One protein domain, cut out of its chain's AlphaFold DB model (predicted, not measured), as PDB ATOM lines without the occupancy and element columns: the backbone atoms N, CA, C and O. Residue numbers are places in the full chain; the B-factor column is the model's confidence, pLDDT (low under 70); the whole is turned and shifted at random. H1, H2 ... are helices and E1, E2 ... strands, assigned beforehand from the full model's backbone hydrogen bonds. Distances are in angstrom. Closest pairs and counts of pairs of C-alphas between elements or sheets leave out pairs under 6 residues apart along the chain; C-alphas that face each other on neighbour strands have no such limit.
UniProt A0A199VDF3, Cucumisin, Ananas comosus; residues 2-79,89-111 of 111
ATOM      1  N   ALA A   2     182.903 270.943 256.087       31.41
ATOM      2  CA  ALA A   2     183.321 272.342 256.116       31.41
ATOM      3  C   ALA A   2     183.428 272.803 257.584       31.41
ATOM      4  O   ALA A   2     182.690 272.281 258.419       31.41
ATOM      5  N   PRO A   3     184.336 273.732 257.920       40.44
ATOM      6  CA  PRO A   3     184.351 274.351 259.243       40.44
ATOM      7  C   PRO A   3     183.020 275.082 259.492       40.44
ATOM      8  O   PRO A   3     182.550 275.801 258.610       40.44
ATOM      9  N   GLY A   4     182.417 274.882 260.669       54.03
ATOM     10  CA  GLY A   4     181.210 275.601 261.106       54.03
ATOM     11  C   GLY A   4     179.860 274.940 260.797       54.03
ATOM     12  O   GLY A   4     178.852 275.636 260.778       54.03
ATOM     13  N   GLN A   5     179.809 273.631 260.534       58.91
ATOM     14  CA  GLN A   5     178.542 272.914 260.362       58.91
ATOM     15  C   GLN A   5     178.412 271.823 261.429       58.91
ATOM     16  O   GLN A   5     179.179 270.860 261.407       58.91
ATOM     17  N   PHE A   6     177.463 272.012 262.346       61.22
ATOM     18  CA  PHE A   6     177.044 271.013 263.327       61.22
ATOM     19  C   PHE A   6     176.282 269.891 262.602       61.22
ATOM     20  O   PHE A   6     175.402 270.153 261.777       61.22
ATOM     21  N   ASP A   7     176.693 268.653 262.836       62.56
ATOM     22  CA  ASP A   7     176.014 267.433 262.424       62.56
ATOM     23  C   ASP A   7     175.394 266.786 263.668       62.56
ATOM     24  O   ASP A   7     176.089 266.122 264.442       62.56
ATOM     25  N   ASP A   8     174.075 266.937 263.826       61.19
ATOM     26  CA  ASP A   8     173.289 266.458 264.974       61.19
ATOM     27  C   ASP A   8     173.611 265.007 265.391       61.19
ATOM     28  O   ASP A   8     173.459 264.622 266.551       61.19
ATOM     29  N   ILE A   9     174.052 264.158 264.456       61.91
ATOM     30  CA  ILE A   9     174.422 262.763 264.736       61.91
ATOM     31  C   ILE A   9     175.767 262.677 265.473       61.91
ATOM     32  O   ILE A   9     175.971 261.788 266.302       61.91
ATOM     33  N   VAL A  10     176.695 263.577 265.156       75.25
ATOM     34  CA  VAL A  10     178.052 263.616 265.695       75.25
ATOM     35  C   VAL A  10     178.093 264.296 267.057       75.25
ATOM     36  O   VAL A  10     178.868 263.844 267.901       75.25
ATOM     37  N   GLU A  11     177.299 265.338 267.299       78.75
ATOM     38  CA  GLU A  11     177.392 266.133 268.535       78.75
ATOM     39  C   GLU A  11     176.491 265.660 269.676       78.75
ATOM     40  O   GLU A  11     176.776 265.940 270.844       78.75
ATOM     41  N   LYS A  12     175.434 264.905 269.366       88.94
ATOM     42  CA  LYS A  12     174.488 264.441 270.375       88.94
ATOM     43  C   LYS A  12     175.170 263.642 271.488       88.94
ATOM     44  O   LYS A  12     175.869 262.661 271.229       88.94
ATOM     45  N   GLY A  13     174.909 264.025 272.738       91.00
ATOM     46  CA  GLY A  13     175.484 263.352 273.909       91.00
ATOM     47  C   GLY A  13     176.945 263.714 274.201       91.00
ATOM     48  O   GLY A  13     177.614 262.995 274.940       91.00
ATOM     49  N   LYS A  14     177.480 264.775 273.581       93.44
ATOM     50  CA  LYS A  14     178.872 265.214 273.758       93.44
ATOM     51  C   LYS A  14     178.957 266.624 274.322       93.44
ATOM     52  O   LYS A  14     177.993 267.385 274.291       93.44
ATOM     53  N   ILE A  15     180.153 266.961 274.798       94.69
ATOM     54  CA  ILE A  15     180.566 268.345 275.025       94.69
ATOM     55  C   ILE A  15     181.239 268.828 273.744       94.69
ATOM     56  O   ILE A  15     182.190 268.194 273.280       94.69
ATOM     57  N   VAL A  16     180.749 269.924 273.175       93.19
ATOM     58  CA  VAL A  16     181.282 270.485 271.926       93.19
ATOM     59  C   VAL A  16     182.121 271.728 272.191       93.19
ATOM     60  O   VAL A  16     181.914 272.424 273.180       93.19
ATOM     61  N   PHE A  17     183.094 271.993 271.323       92.38
ATOM     62  CA  PHE A  17     183.907 273.204 271.380       92.38
ATOM     63  C   PHE A  17     183.503 274.149 270.244       92.38
ATOM     64  O   PHE A  17     183.454 273.722 269.089       92.38
ATOM     65  N   CYS A  18     183.212 275.403 270.585       88.94
ATOM     66  CA  CYS A  18     182.698 276.428 269.683       88.94
ATOM     67  C   CYS A  18     183.640 277.640 269.631       88.94
ATOM     68  O   CYS A  18     184.188 278.065 270.648       88.94
ATOM     69  N   ASP A  19     183.765 278.252 268.453       84.62
ATOM     70  CA  ASP A  19     184.570 279.470 268.272       84.62
ATOM     71  C   ASP A  19     183.907 280.726 268.876       84.62
ATOM     72  O   ASP A  19     184.562 281.755 269.020       84.62
ATOM     73  N   ALA A  20     182.617 280.651 269.210       83.88
ATOM     74  CA  ALA A  20     181.831 281.722 269.818       83.88
ATOM     75  C   ALA A  20     180.775 281.140 270.770       83.88
ATOM     76  O   ALA A  20     180.428 279.960 270.692       83.88
ATOM     77  N   ASP A  21     180.235 281.980 271.647       84.06
ATOM     78  CA  ASP A  21     179.313 281.643 272.737       84.06
ATOM     79  C   ASP A  21     177.831 281.555 272.317       84.06
ATOM     80  O   ASP A  21     176.911 281.685 273.127       84.06
ATOM     81  N   TYR A  22     177.576 281.269 271.039       86.62
ATOM     82  CA  TYR A  22     176.226 281.086 270.508       86.62
ATOM     83  C   TYR A  22     175.636 279.728 270.920       86.62
ATOM     84  O   TYR A  22     175.830 278.724 270.243       86.62
ATOM     85  N   GLU A  23     174.849 279.704 272.001       87.00
ATOM     86  CA  GLU A  23     174.229 278.476 272.537       87.00
ATOM     87  C   GLU A  23     173.238 277.788 271.573       87.00
ATOM     88  O   GLU A  23     173.012 276.584 271.673       87.00
ATOM     89  N   GLN A  24     172.629 278.519 270.636       88.75
ATOM     90  CA  GLN A  24     171.554 277.977 269.792       88.75
ATOM     91  C   GLN A  24     171.992 276.747 268.991       88.75
ATOM     92  O   GLN A  24     171.240 275.779 268.898       88.75
ATOM     93  N   ASP A  25     173.207 276.768 268.452       87.19
ATOM     94  CA  ASP A  25     173.736 275.675 267.644       87.19
ATOM     95  C   ASP A  25     174.006 274.396 268.469       87.19
ATOM     96  O   ASP A  25     173.414 273.362 268.146       87.19
ATOM     97  N   PRO A  26     174.802 274.423 269.563       90.75
ATOM     98  CA  PRO A  26     175.021 273.242 270.401       90.75
ATOM     99  C   PRO A  26     173.738 272.745 271.077       90.75
ATOM    100  O   PRO A  26     173.556 271.543 271.268       90.75
ATOM    101  N   TYR A  27     172.817 273.649 271.417       90.88
ATOM    102  CA  TYR A  27     171.517 273.267 271.956       90.88
ATOM    103  C   TYR A  27     170.689 272.469 270.943       90.88
ATOM    104  O   TYR A  27     170.155 271.407 271.271       90.88
ATOM    105  N   ASN A  28     170.596 272.952 269.701       89.56
ATOM    106  CA  ASN A  28     169.799 272.302 268.663       89.56
ATOM    107  C   ASN A  28     170.408 270.973 268.188       89.56
ATOM    108  O   ASN A  28     169.646 270.070 267.839       89.56
ATOM    109  N   SER A  29     171.735 270.814 268.239       88.69
ATOM    110  CA  SER A  29     172.410 269.559 267.873       88.69
ATOM    111  C   SER A  29     172.259 268.446 268.921       88.69
ATOM    112  O   SER A  29     172.571 267.280 268.667       88.69
ATOM    113  N   GLY A  30     171.736 268.771 270.110       90.88
ATOM    114  CA  GLY A  30     171.564 267.820 271.209       90.88
ATOM    115  C   GLY A  30     172.845 267.557 272.000       90.88
ATOM    116  O   GLY A  30     172.979 266.481 272.599       90.88
ATOM    117  N   ALA A  31     173.784 268.506 271.995       93.81
ATOM    118  CA  ALA A  31     174.945 268.474 272.874       93.81
ATOM    119  C   ALA A  31     174.515 268.486 274.353       93.81
ATOM    120  O   ALA A  31     173.491 269.055 274.730       93.81
ATOM    121  N   GLU A  32     175.317 267.861 275.211       95.12
ATOM    122  CA  GLU A  32     175.097 267.845 276.666       95.12
ATOM    123  C   GLU A  32     175.824 268.991 277.384       95.12
ATOM    124  O   GLU A  32     175.645 269.188 278.585       95.12
ATOM    125  N   GLY A  33     176.644 269.746 276.655       95.12
ATOM    126  CA  GLY A  33     177.372 270.914 277.132       95.12
ATOM    127  C   GLY A  33     178.224 271.518 276.022       95.12
ATOM    128  O   GLY A  33     178.439 270.887 274.983       95.12
ATOM    129  N   PHE A  34     178.744 272.720 276.239       94.94
ATOM    130  CA  PHE A  34     179.697 273.310 275.305       94.94
ATOM    131  C   PHE A  34     180.773 274.146 275.994       94.94
ATOM    132  O   PHE A  34     180.607 274.649 277.102       94.94
ATOM    133  N   VAL A  35     181.917 274.260 275.332       95.50
ATOM    134  CA  VAL A  35     182.984 275.191 275.688       95.50
ATOM    135  C   VAL A  35     183.090 276.188 274.550       95.50
ATOM    136  O   VAL A  35     183.162 275.774 273.395       95.50
ATOM    137  N   ALA A  36     183.090 277.477 274.855       92.88
ATOM    138  CA  ALA A  36     183.176 278.520 273.843       92.88
ATOM    139  C   ALA A  36     184.311 279.486 274.149       92.88
ATOM    140  O   ALA A  36     184.601 279.781 275.306       92.88
ATOM    141  N   MET A  37     184.955 279.985 273.103       91.19
ATOM    142  CA  MET A  37     185.887 281.091 273.253       91.19
ATOM    143  C   MET A  37     185.104 282.389 273.474       91.19
ATOM    144  O   MET A  37     184.217 282.709 272.680       91.19
ATOM    145  N   THR A  38     185.425 283.137 274.532       87.69
ATOM    146  CA  THR A  38     184.825 284.461 274.742       87.69
ATOM    147  C   THR A  38     185.341 285.448 273.695       87.69
ATOM    148  O   THR A  38     186.518 285.435 273.321       87.69
ATOM    149  N   THR A  39     184.442 286.296 273.196       82.06
ATOM    150  CA  THR A  39     184.799 287.439 272.340       82.06
ATOM    151  C   THR A  39     184.876 288.745 273.125       82.06
ATOM    152  O   THR A  39     185.333 289.751 272.577       82.06
ATOM    153  N   ASP A  40     184.466 288.717 274.395       82.75
ATOM    154  CA  ASP A  40     184.594 289.832 275.317       82.75
ATOM    155  C   ASP A  40     186.041 289.883 275.841       82.75
ATOM    156  O   ASP A  40     186.500 288.928 276.473       82.75
ATOM    157  N   PRO A  41     186.805 290.949 275.542       76.69
ATOM    158  CA  PRO A  41     188.171 291.082 276.032       76.69
ATOM    159  C   PRO A  41     188.246 291.385 277.533       76.69
ATOM    160  O   PRO A  41     189.306 291.163 278.118       76.69
ATOM    161  N   ASP A  42     187.177 291.925 278.123       83.56
ATOM    162  CA  ASP A  42     187.123 292.274 279.539       83.56
ATOM    163  C   ASP A  42     186.667 291.066 280.378       83.56
ATOM    164  O   ASP A  42     187.178 290.887 281.483       83.56
ATOM    165  N   ASP A  43     185.764 290.227 279.839       84.69
ATOM    166  CA  ASP A  43     185.237 288.984 280.452       84.69
ATOM    167  C   ASP A  43     184.893 289.154 281.949       84.69
ATOM    168  O   ASP A  43     185.097 288.276 282.788       84.69
ATOM    169  N   ASP A  44     184.399 290.346 282.302       90.19
ATOM    170  CA  ASP A  44     184.163 290.794 283.677       90.19
ATOM    171  C   ASP A  44     182.705 290.589 284.123       90.19
ATOM    172  O   ASP A  44     182.284 291.025 285.202       90.19
ATOM    173  N   ALA A  45     181.937 289.879 283.297       88.94
ATOM    174  CA  ALA A  45     180.557 289.504 283.519       88.94
ATOM    175  C   ALA A  45     180.352 288.028 283.161       88.94
ATOM    176  O   ALA A  45     180.841 287.543 282.150       88.94
ATOM    177  N   ALA A  46     179.592 287.316 283.994       90.00
ATOM    178  CA  ALA A  46     179.248 285.923 283.743       90.00
ATOM    179  C   ALA A  46     177.784 285.797 283.314       90.00
ATOM    180  O   ALA A  46     176.879 286.189 284.060       90.00
ATOM    181  N   ASP A  47     177.563 285.179 282.157       88.69
ATOM    182  CA  ASP A  47     176.239 284.836 281.648       88.69
ATOM    183  C   ASP A  47     175.798 283.426 282.058       88.69
ATOM    184  O   ASP A  47     176.587 282.557 282.440       88.69
ATOM    185  N   SER A  48     174.484 283.202 282.019       92.19
ATOM    186  CA  SER A  48     173.879 281.894 282.279       92.19
ATOM    187  C   SER A  48     173.367 281.277 280.986       92.19
ATOM    188  O   SER A  48     172.666 281.933 280.220       92.19
ATOM    189  N   TYR A  49     173.645 279.989 280.814       93.06
ATOM    190  CA  TYR A  49     173.242 279.192 279.659       93.06
ATOM    191  C   TYR A  49     172.328 278.041 280.094       93.06
ATOM    192  O   TYR A  49     172.289 277.657 281.268       93.06
ATOM    193  N   THR A  50     171.572 277.498 279.148       94.88
ATOM    194  CA  THR A  50     170.683 276.345 279.358       94.88
ATOM    195  C   THR A  50     171.481 275.045 279.482       94.88
ATOM    196  O   THR A  50     171.146 274.181 280.297       94.88
ATOM    197  N   LEU A  51     172.543 274.907 278.689       94.62
ATOM    198  CA  LEU A  51     173.502 273.813 278.756       94.62
ATOM    199  C   LEU A  51     174.647 274.127 279.736       94.62
ATOM    200  O   LEU A  51     175.040 275.287 279.889       94.62
ATOM    201  N   PRO A  52     175.254 273.104 280.370       96.50
ATOM    202  CA  PRO A  52     176.549 273.247 281.028       96.50
ATOM    203  C   PRO A  52     177.565 273.892 280.082       96.50
ATOM    204  O   PRO A  52     177.874 273.335 279.028       96.50
ATOM    205  N   THR A  53     178.070 275.061 280.474       95.31
ATOM    206  CA  THR A  53     178.891 275.908 279.604       95.31
ATOM    207  C   THR A  53     180.108 276.436 280.342       95.31
ATOM    208  O   THR A  53     180.017 276.783 281.520       95.31
ATOM    209  N   ALA A  54     181.241 276.499 279.646       94.31
ATOM    210  CA  ALA A  54     182.423 277.220 280.098       94.31
ATOM    211  C   ALA A  54     182.917 278.149 278.986       94.31
ATOM    212  O   ALA A  54     183.159 277.696 277.865       94.31
ATOM    213  N   LEU A  55     183.081 279.430 279.310       93.69
ATOM    214  CA  LEU A  55     183.782 280.372 278.449       93.69
ATOM    215  C   LEU A  55     185.281 280.302 278.740       93.69
ATOM    216  O   LEU A  55     185.690 280.145 279.892       93.69
ATOM    217  N   VAL A  56     186.092 280.349 277.689       92.88
ATOM    218  CA  VAL A  56     187.552 280.280 277.779       92.88
ATOM    219  C   VAL A  56     188.196 281.415 276.999       92.88
ATOM    220  O   VAL A  56     187.669 281.875 275.984       92.88
ATOM    221  N   THR A  57     189.373 281.842 277.445       91.62
ATOM    222  CA  THR A  57     190.164 282.847 276.730       91.62
ATOM    223  C   THR A  57     190.711 282.287 275.415       91.62
ATOM    224  O   THR A  57     190.766 281.072 275.206       91.62
ATOM    225  N   TYR A  58     191.188 283.165 274.529       90.12
ATOM    226  CA  TYR A  58     191.823 282.761 273.269       90.12
ATOM    227  C   TYR A  58     192.990 281.774 273.467       90.12
ATOM    228  O   TYR A  58     193.125 280.793 272.732       90.12
ATOM    229  N   ASP A  59     193.830 282.004 274.478       91.56
ATOM    230  CA  ASP A  59     194.976 281.134 274.750       91.56
ATOM    231  C   ASP A  59     194.529 279.756 275.255       91.56
ATOM    232  O   ASP A  59     195.022 278.731 274.779       91.56
ATOM    233  N   GLN A  60     193.524 279.710 276.132       94.06
ATOM    234  CA  GLN A  60     192.923 278.457 276.598       94.06
ATOM    235  C   GLN A  60     192.220 277.700 275.460       94.06
ATOM    236  O   GLN A  60     192.348 276.481 275.354       94.06
ATOM    237  N   ALA A  61     191.527 278.408 274.565       92.25
ATOM    238  CA  ALA A  61     190.924 277.838 273.362       92.25
ATOM    239  C   ALA A  61     191.975 277.175 272.456       92.25
ATOM    240  O   ALA A  61     191.757 276.085 271.923       92.25
ATOM    241  N   LYS A  62     193.158 277.786 272.316       92.94
ATOM    242  CA  LYS A  62     194.275 277.215 271.551       92.94
ATOM    243  C   LYS A  62     194.820 275.935 272.186       92.94
ATOM    244  O   LYS A  62     195.117 274.984 271.458       92.94
ATOM    245  N   GLU A  63     194.957 275.901 273.508       94.94
ATOM    246  CA  GLU A  63     195.349 274.696 274.250       94.94
ATOM    247  C   GLU A  63     194.297 273.589 274.113       94.94
ATOM    248  O   GLU A  63     194.632 272.443 273.809       94.94
ATOM    249  N   LEU A  64     193.014 273.935 274.224       94.12
ATOM    250  CA  LEU A  64     191.906 273.002 274.039       94.12
ATOM    251  C   LEU A  64     191.879 272.423 272.617       94.12
ATOM    252  O   LEU A  64     191.738 271.213 272.437       94.12
ATOM    253  N   ALA A  65     192.104 273.250 271.596       92.31
ATOM    254  CA  ALA A  65     192.203 272.805 270.208       92.31
ATOM    255  C   ALA A  65     193.427 271.905 269.945       92.31
ATOM    256  O   ALA A  65     193.421 271.097 269.013       92.31
ATOM    257  N   GLN A  66     194.506 272.034 270.722       95.06
ATOM    258  CA  GLN A  66     195.616 271.073 270.699       95.06
ATOM    259  C   GLN A  66     195.200 269.757 271.362       95.06
ATOM    260  O   GLN A  66     195.317 268.707 270.734       95.06
ATOM    261  N   TYR A  67     194.603 269.816 272.554       94.62
ATOM    262  CA  TYR A  67     194.106 268.637 273.268       94.62
ATOM    263  C   TYR A  67     193.145 267.785 272.425       94.62
ATOM    264  O   TYR A  67     193.312 266.567 272.361       94.62
ATOM    265  N   LEU A  68     192.191 268.417 271.730       92.81
ATOM    266  CA  LEU A  68     191.234 267.742 270.845       92.81
ATOM    267  C   LEU A  68     191.891 267.062 269.632       92.81
ATOM    268  O   LEU A  68     191.345 266.093 269.115       92.81
ATOM    269  N   ARG A  69     193.038 267.567 269.153       94.12
ATOM    270  CA  ARG A  69     193.768 266.980 268.014       94.12
ATOM    271  C   ARG A  69     194.681 265.836 268.430       94.12
ATOM    272  O   ARG A  69     194.798 264.858 267.696       94.12
ATOM    273  N   ASP A  70     195.329 265.978 269.579       95.94
ATOM    274  CA  ASP A  70     196.371 265.055 270.030       95.94
ATOM    275  C   ASP A  70     195.796 263.857 270.804       95.94
ATOM    276  O   ASP A  70     196.447 262.817 270.923       95.94
ATOM    277  N   SER A  71     194.565 263.982 271.307       94.94
ATOM    278  CA  SER A  71     193.888 262.942 272.083       94.94
ATOM    279  C   SER A  71     192.931 262.139 271.198       94.94
ATOM    280  O   SER A  71     191.987 262.714 270.661       94.94
ATOM    281  N   PRO A  72     193.102 260.809 271.073       91.56
ATOM    282  CA  PRO A  72     192.205 259.982 270.260       91.56
ATOM    283  C   PRO A  72     190.754 259.956 270.760       91.56
ATOM    284  O   PRO A  72     189.828 259.821 269.966       91.56
ATOM    285  N   GLU A  73     190.561 260.079 272.076       92.81
ATOM    286  CA  GLU A  73     189.258 260.076 272.744       92.81
ATOM    287  C   GLU A  73     189.244 261.181 273.814       92.81
ATOM    288  O   GLU A  73     189.469 260.911 274.998       92.81
ATOM    289  N   PRO A  74     189.066 262.454 273.416       93.38
ATOM    290  CA  PRO A  74     189.085 263.557 274.360       93.38
ATOM    291  C   PRO A  74     187.859 263.489 275.272       93.38
ATOM    292  O   PRO A  74     186.718 263.398 274.818       93.38
ATOM    293  N   VAL A  75     188.105 263.574 276.574       94.69
ATOM    294  CA  VAL A  75     187.070 263.667 277.609       94.69
ATOM    295  C   VAL A  75     187.212 264.977 278.371       94.69
ATOM    296  O   VAL A  75     188.324 265.459 278.593       94.69
ATOM    297  N   ALA A  76     186.088 265.556 278.777       94.06
ATOM    298  CA  ALA A  76     186.040 266.787 279.552       94.06
ATOM    299  C   ALA A  76     184.906 266.721 280.577       94.06
ATOM    300  O   ALA A  76     183.981 265.915 280.461       94.06
ATOM    301  N   LYS A  77     184.984 267.576 281.595       96.38
ATOM    302  CA  LYS A  77     183.943 267.726 282.608       96.38
ATOM    303  C   LYS A  77     183.764 269.203 282.922       96.38
ATOM    304  O   LYS A  77     184.692 269.835 283.414       96.38
ATOM    305  N   ILE A  78     182.563 269.719 282.685       96.69
ATOM    306  CA  ILE A  78     182.180 271.073 283.089       96.69
ATOM    307  C   ILE A  78     181.658 270.997 284.524       96.69
ATOM    308  O   ILE A  78     180.745 270.228 284.835       96.69
ATOM    309  N   MET A  79     182.298 271.737 285.424       96.62
ATOM    310  CA  MET A  79     181.937 271.786 286.839       96.62
ATOM    311  C   MET A  79     180.954 272.930 287.097       96.62
ATOM    312  O   MET A  79     180.861 273.873 286.318       96.62
ATOM    313  N   ALA A  89     188.619 294.369 293.049       93.88
ATOM    314  CA  ALA A  89     187.276 294.886 293.251       93.88
ATOM    315  C   ALA A  89     187.221 296.028 294.303       93.88
ATOM    316  O   ALA A  89     187.877 295.954 295.349       93.88
ATOM    317  N   PRO A  90     186.367 297.062 294.106       94.12
ATOM    318  CA  PRO A  90     185.403 297.206 293.014       94.12
ATOM    319  C   PRO A  90     185.987 297.896 291.768       94.12
ATOM    320  O   PRO A  90     186.582 298.970 291.859       94.12
ATOM    321  N   VAL A  91     185.682 297.336 290.596       91.81
ATOM    322  CA  VAL A  91     185.944 297.930 289.275       91.81
ATOM    323  C   VAL A  91     184.605 298.203 288.583       91.81
ATOM    324  O   VAL A  91     183.605 297.536 288.851       91.81
ATOM    325  N   VAL A  92     184.539 299.238 287.741       91.94
ATOM    326  CA  VAL A  92     183.324 299.514 286.961       91.94
ATOM    327  C   VAL A  92     183.261 298.544 285.786       91.94
ATOM    328  O   VAL A  92     184.127 298.633 284.921       91.94
ATOM    329  N   ALA A  93     182.217 297.712 285.750       91.88
ATOM    330  CA  ALA A  93     182.013 296.713 284.702       91.88
ATOM    331  C   ALA A  93     182.041 297.312 283.284       91.88
ATOM    332  O   ALA A  93     181.550 298.431 283.064       91.88
ATOM    333  N   SER A  94     182.565 296.544 282.334       91.38
ATOM    334  CA  SER A  94     182.733 296.871 280.913       91.38
ATOM    335  C   SER A  94     181.445 297.392 280.263       91.38
ATOM    336  O   SER A  94     181.436 298.448 279.625       91.38
ATOM    337  N   PHE A  95     180.316 296.724 280.516       89.69
ATOM    338  CA  PHE A  95     179.003 297.062 279.959       89.69
ATOM    339  C   PHE A  95     178.333 298.285 280.614       89.69
ATOM    340  O   PHE A  95     177.247 298.709 280.198       89.69
ATOM    341  N   SER A  96     178.932 298.864 281.661       91.25
ATOM    342  CA  SER A  96     178.364 300.025 282.342       91.25
ATOM    343  C   SER A  96     178.392 301.254 281.435       91.25
ATOM    344  O   SER A  96     179.440 301.673 280.942       91.25
ATOM    345  N   SER A  97     177.221 301.858 281.212       91.31
ATOM    346  CA  SER A  97     177.105 303.048 280.368       91.31
ATOM    347  C   SER A  97     177.918 304.206 280.929       91.31
ATOM    348  O   SER A  97     177.758 304.589 282.089       91.31
ATOM    349  N   ARG A  98     178.725 304.799 280.051       90.69
ATOM    350  CA  ARG A  98     179.620 305.901 280.380       90.69
ATOM    351  C   ARG A  98     178.991 307.255 280.096       90.69
ATOM    352  O   ARG A  98     178.155 307.410 279.201       90.69
ATOM    353  N   GLY A  99     179.406 308.252 280.865       90.31
ATOM    354  CA  GLY A  99     179.102 309.648 280.588       90.31
ATOM    355  C   GLY A  99     179.819 310.147 279.321       90.31
ATOM    356  O   GLY A  99     180.621 309.432 278.721       90.31
ATOM    357  N   PRO A 100     179.583 311.406 278.910       92.31
ATOM    358  CA  PRO A 100     178.777 312.422 279.581       92.31
ATOM    359  C   PRO A 100     177.279 312.322 279.257       92.31
ATOM    360  O   PRO A 100     176.829 311.556 278.409       92.31
ATOM    361  N   ASN A 101     176.482 313.167 279.911       92.56
ATOM    362  CA  ASN A 101     175.097 313.380 279.513       92.56
ATOM    363  C   ASN A 101     175.033 314.082 278.145       92.56
ATOM    364  O   ASN A 101     175.342 315.270 278.042       92.56
ATOM    365  N   LEU A 102     174.581 313.362 277.115       91.62
ATOM    366  CA  LEU A 102     174.493 313.879 275.744       91.62
ATOM    367  C   LEU A 102     173.490 315.036 275.576       91.62
ATOM    368  O   LEU A 102     173.647 315.840 274.663       91.62
ATOM    369  N   LEU A 103     172.471 315.141 276.440       94.62
ATOM    370  CA  LEU A 103     171.460 316.207 276.367       94.62
ATOM    371  C   LEU A 103     171.904 317.486 277.079       94.62
ATOM    372  O   LEU A 103     171.586 318.589 276.642       94.62
ATOM    373  N   ASN A 104     172.604 317.341 278.203       93.31
ATOM    374  CA  ASN A 104     173.126 318.469 278.961       93.31
ATOM    375  C   ASN A 104     174.473 318.098 279.594       93.31
ATOM    376  O   ASN A 104     174.486 317.590 280.719       93.31
ATOM    377  N   PRO A 105     175.597 318.397 278.918       88.62
ATOM    378  CA  PRO A 105     176.935 318.077 279.412       88.62
ATOM    379  C   PRO A 105     177.289 318.735 280.755       88.62
ATOM    380  O   PRO A 105     178.204 318.276 281.429       88.62
ATOM    381  N   GLY A 106     176.570 319.791 281.166       90.62
ATOM    382  CA  GLY A 106     176.745 320.433 282.472       90.62
ATOM    383  C   GLY A 106     176.156 319.638 283.643       90.62
ATOM    384  O   GLY A 106     176.457 319.940 284.796       90.62
ATOM    385  N   ILE A 107     175.329 318.622 283.372       92.12
ATOM    386  CA  ILE A 107     174.815 317.688 284.378       92.12
ATOM    387  C   ILE A 107     175.657 316.415 284.327       92.12
ATOM    388  O   ILE A 107     175.576 315.646 283.367       92.12
ATOM    389  N   LEU A 108     176.415 316.165 285.396       91.44
ATOM    390  CA  LEU A 108     177.201 314.945 285.543       91.44
ATOM    391  C   LEU A 108     176.289 313.704 285.517       91.44
ATOM    392  O   LEU A 108     175.293 313.622 286.240       91.44
ATOM    393  N   LYS A 109     176.650 312.732 284.680       88.06
ATOM    394  CA  LYS A 109     176.123 311.364 284.697       88.06
ATOM    395  C   LYS A 109     177.234 310.409 285.119       88.06
ATOM    396  O   LYS A 109     178.385 310.831 285.211       88.06
ATOM    397  N   VAL A 110     176.852 309.176 285.450       82.44
ATOM    398  CA  VAL A 110     177.794 308.134 285.879       82.44
ATOM    399  C   VAL A 110     178.971 308.038 284.900       82.44
ATOM    400  O   VAL A 110     178.744 308.234 283.704       82.44
ATOM    401  N   PRO A 111     180.201 307.861 285.420       63.00
ATOM    402  CA  PRO A 111     181.416 307.871 284.620       63.00
ATOM    403  C   PRO A 111     181.403 306.766 283.584       63.00
ATOM    404  O   PRO A 111     181.216 305.592 283.972       63.00
TER     405      PRO A 111
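This is residues 2 to 79 and 89 to 111 of the 111 residues of the protein "Cucumisin" of Ananas comosus (UniProt A0A199VDF3). Little regular structure: a small parallel sheet, E1 E2 E3, with H3 over one face, H2 grazing it, and residues 89 to 111, past a cut, making the length. Of 101 printed residues, 35 are in named elements, H1 E1 H2 E2 E3 H3, class mixed. It is only just loose, close to extended, with radius of gyration of the C-alphas 18.7 A and spans 63 by 28 by 26 A.

H1 is residues 8 to 11, from C-alpha 8 at (173.289, 266.458, 264.974). E1 is 15 to 18, H2 24 to 28, E2 33 to 37, E3 53 to 56. H3, 58 to 70, spans 18.6 A to C-alpha 70 at (196.371, 265.055, 270.030).

E1 and E2 are parallel; N 18 and O 35 are 2.8 A apart. E2 and E3 are parallel; N 56 and O 36 are 2.9 A apart. E1, H2, E2 form a strand-helix-strand unit, parallel neighbours with a helix between, its crossover right-handed. H3 is on the sheet, two layers, height 10.2 A. H1 is not on it. H3 has 8 of 9 O i to N i+4 pairs within hydrogen-bond range.

Residues 80 to 88 are cut out; C-alphas 79 and 89 are 24.6 A apart. The link E2 to E3 is long. Residues 2 to 9 and 111 have pLDDT under 70.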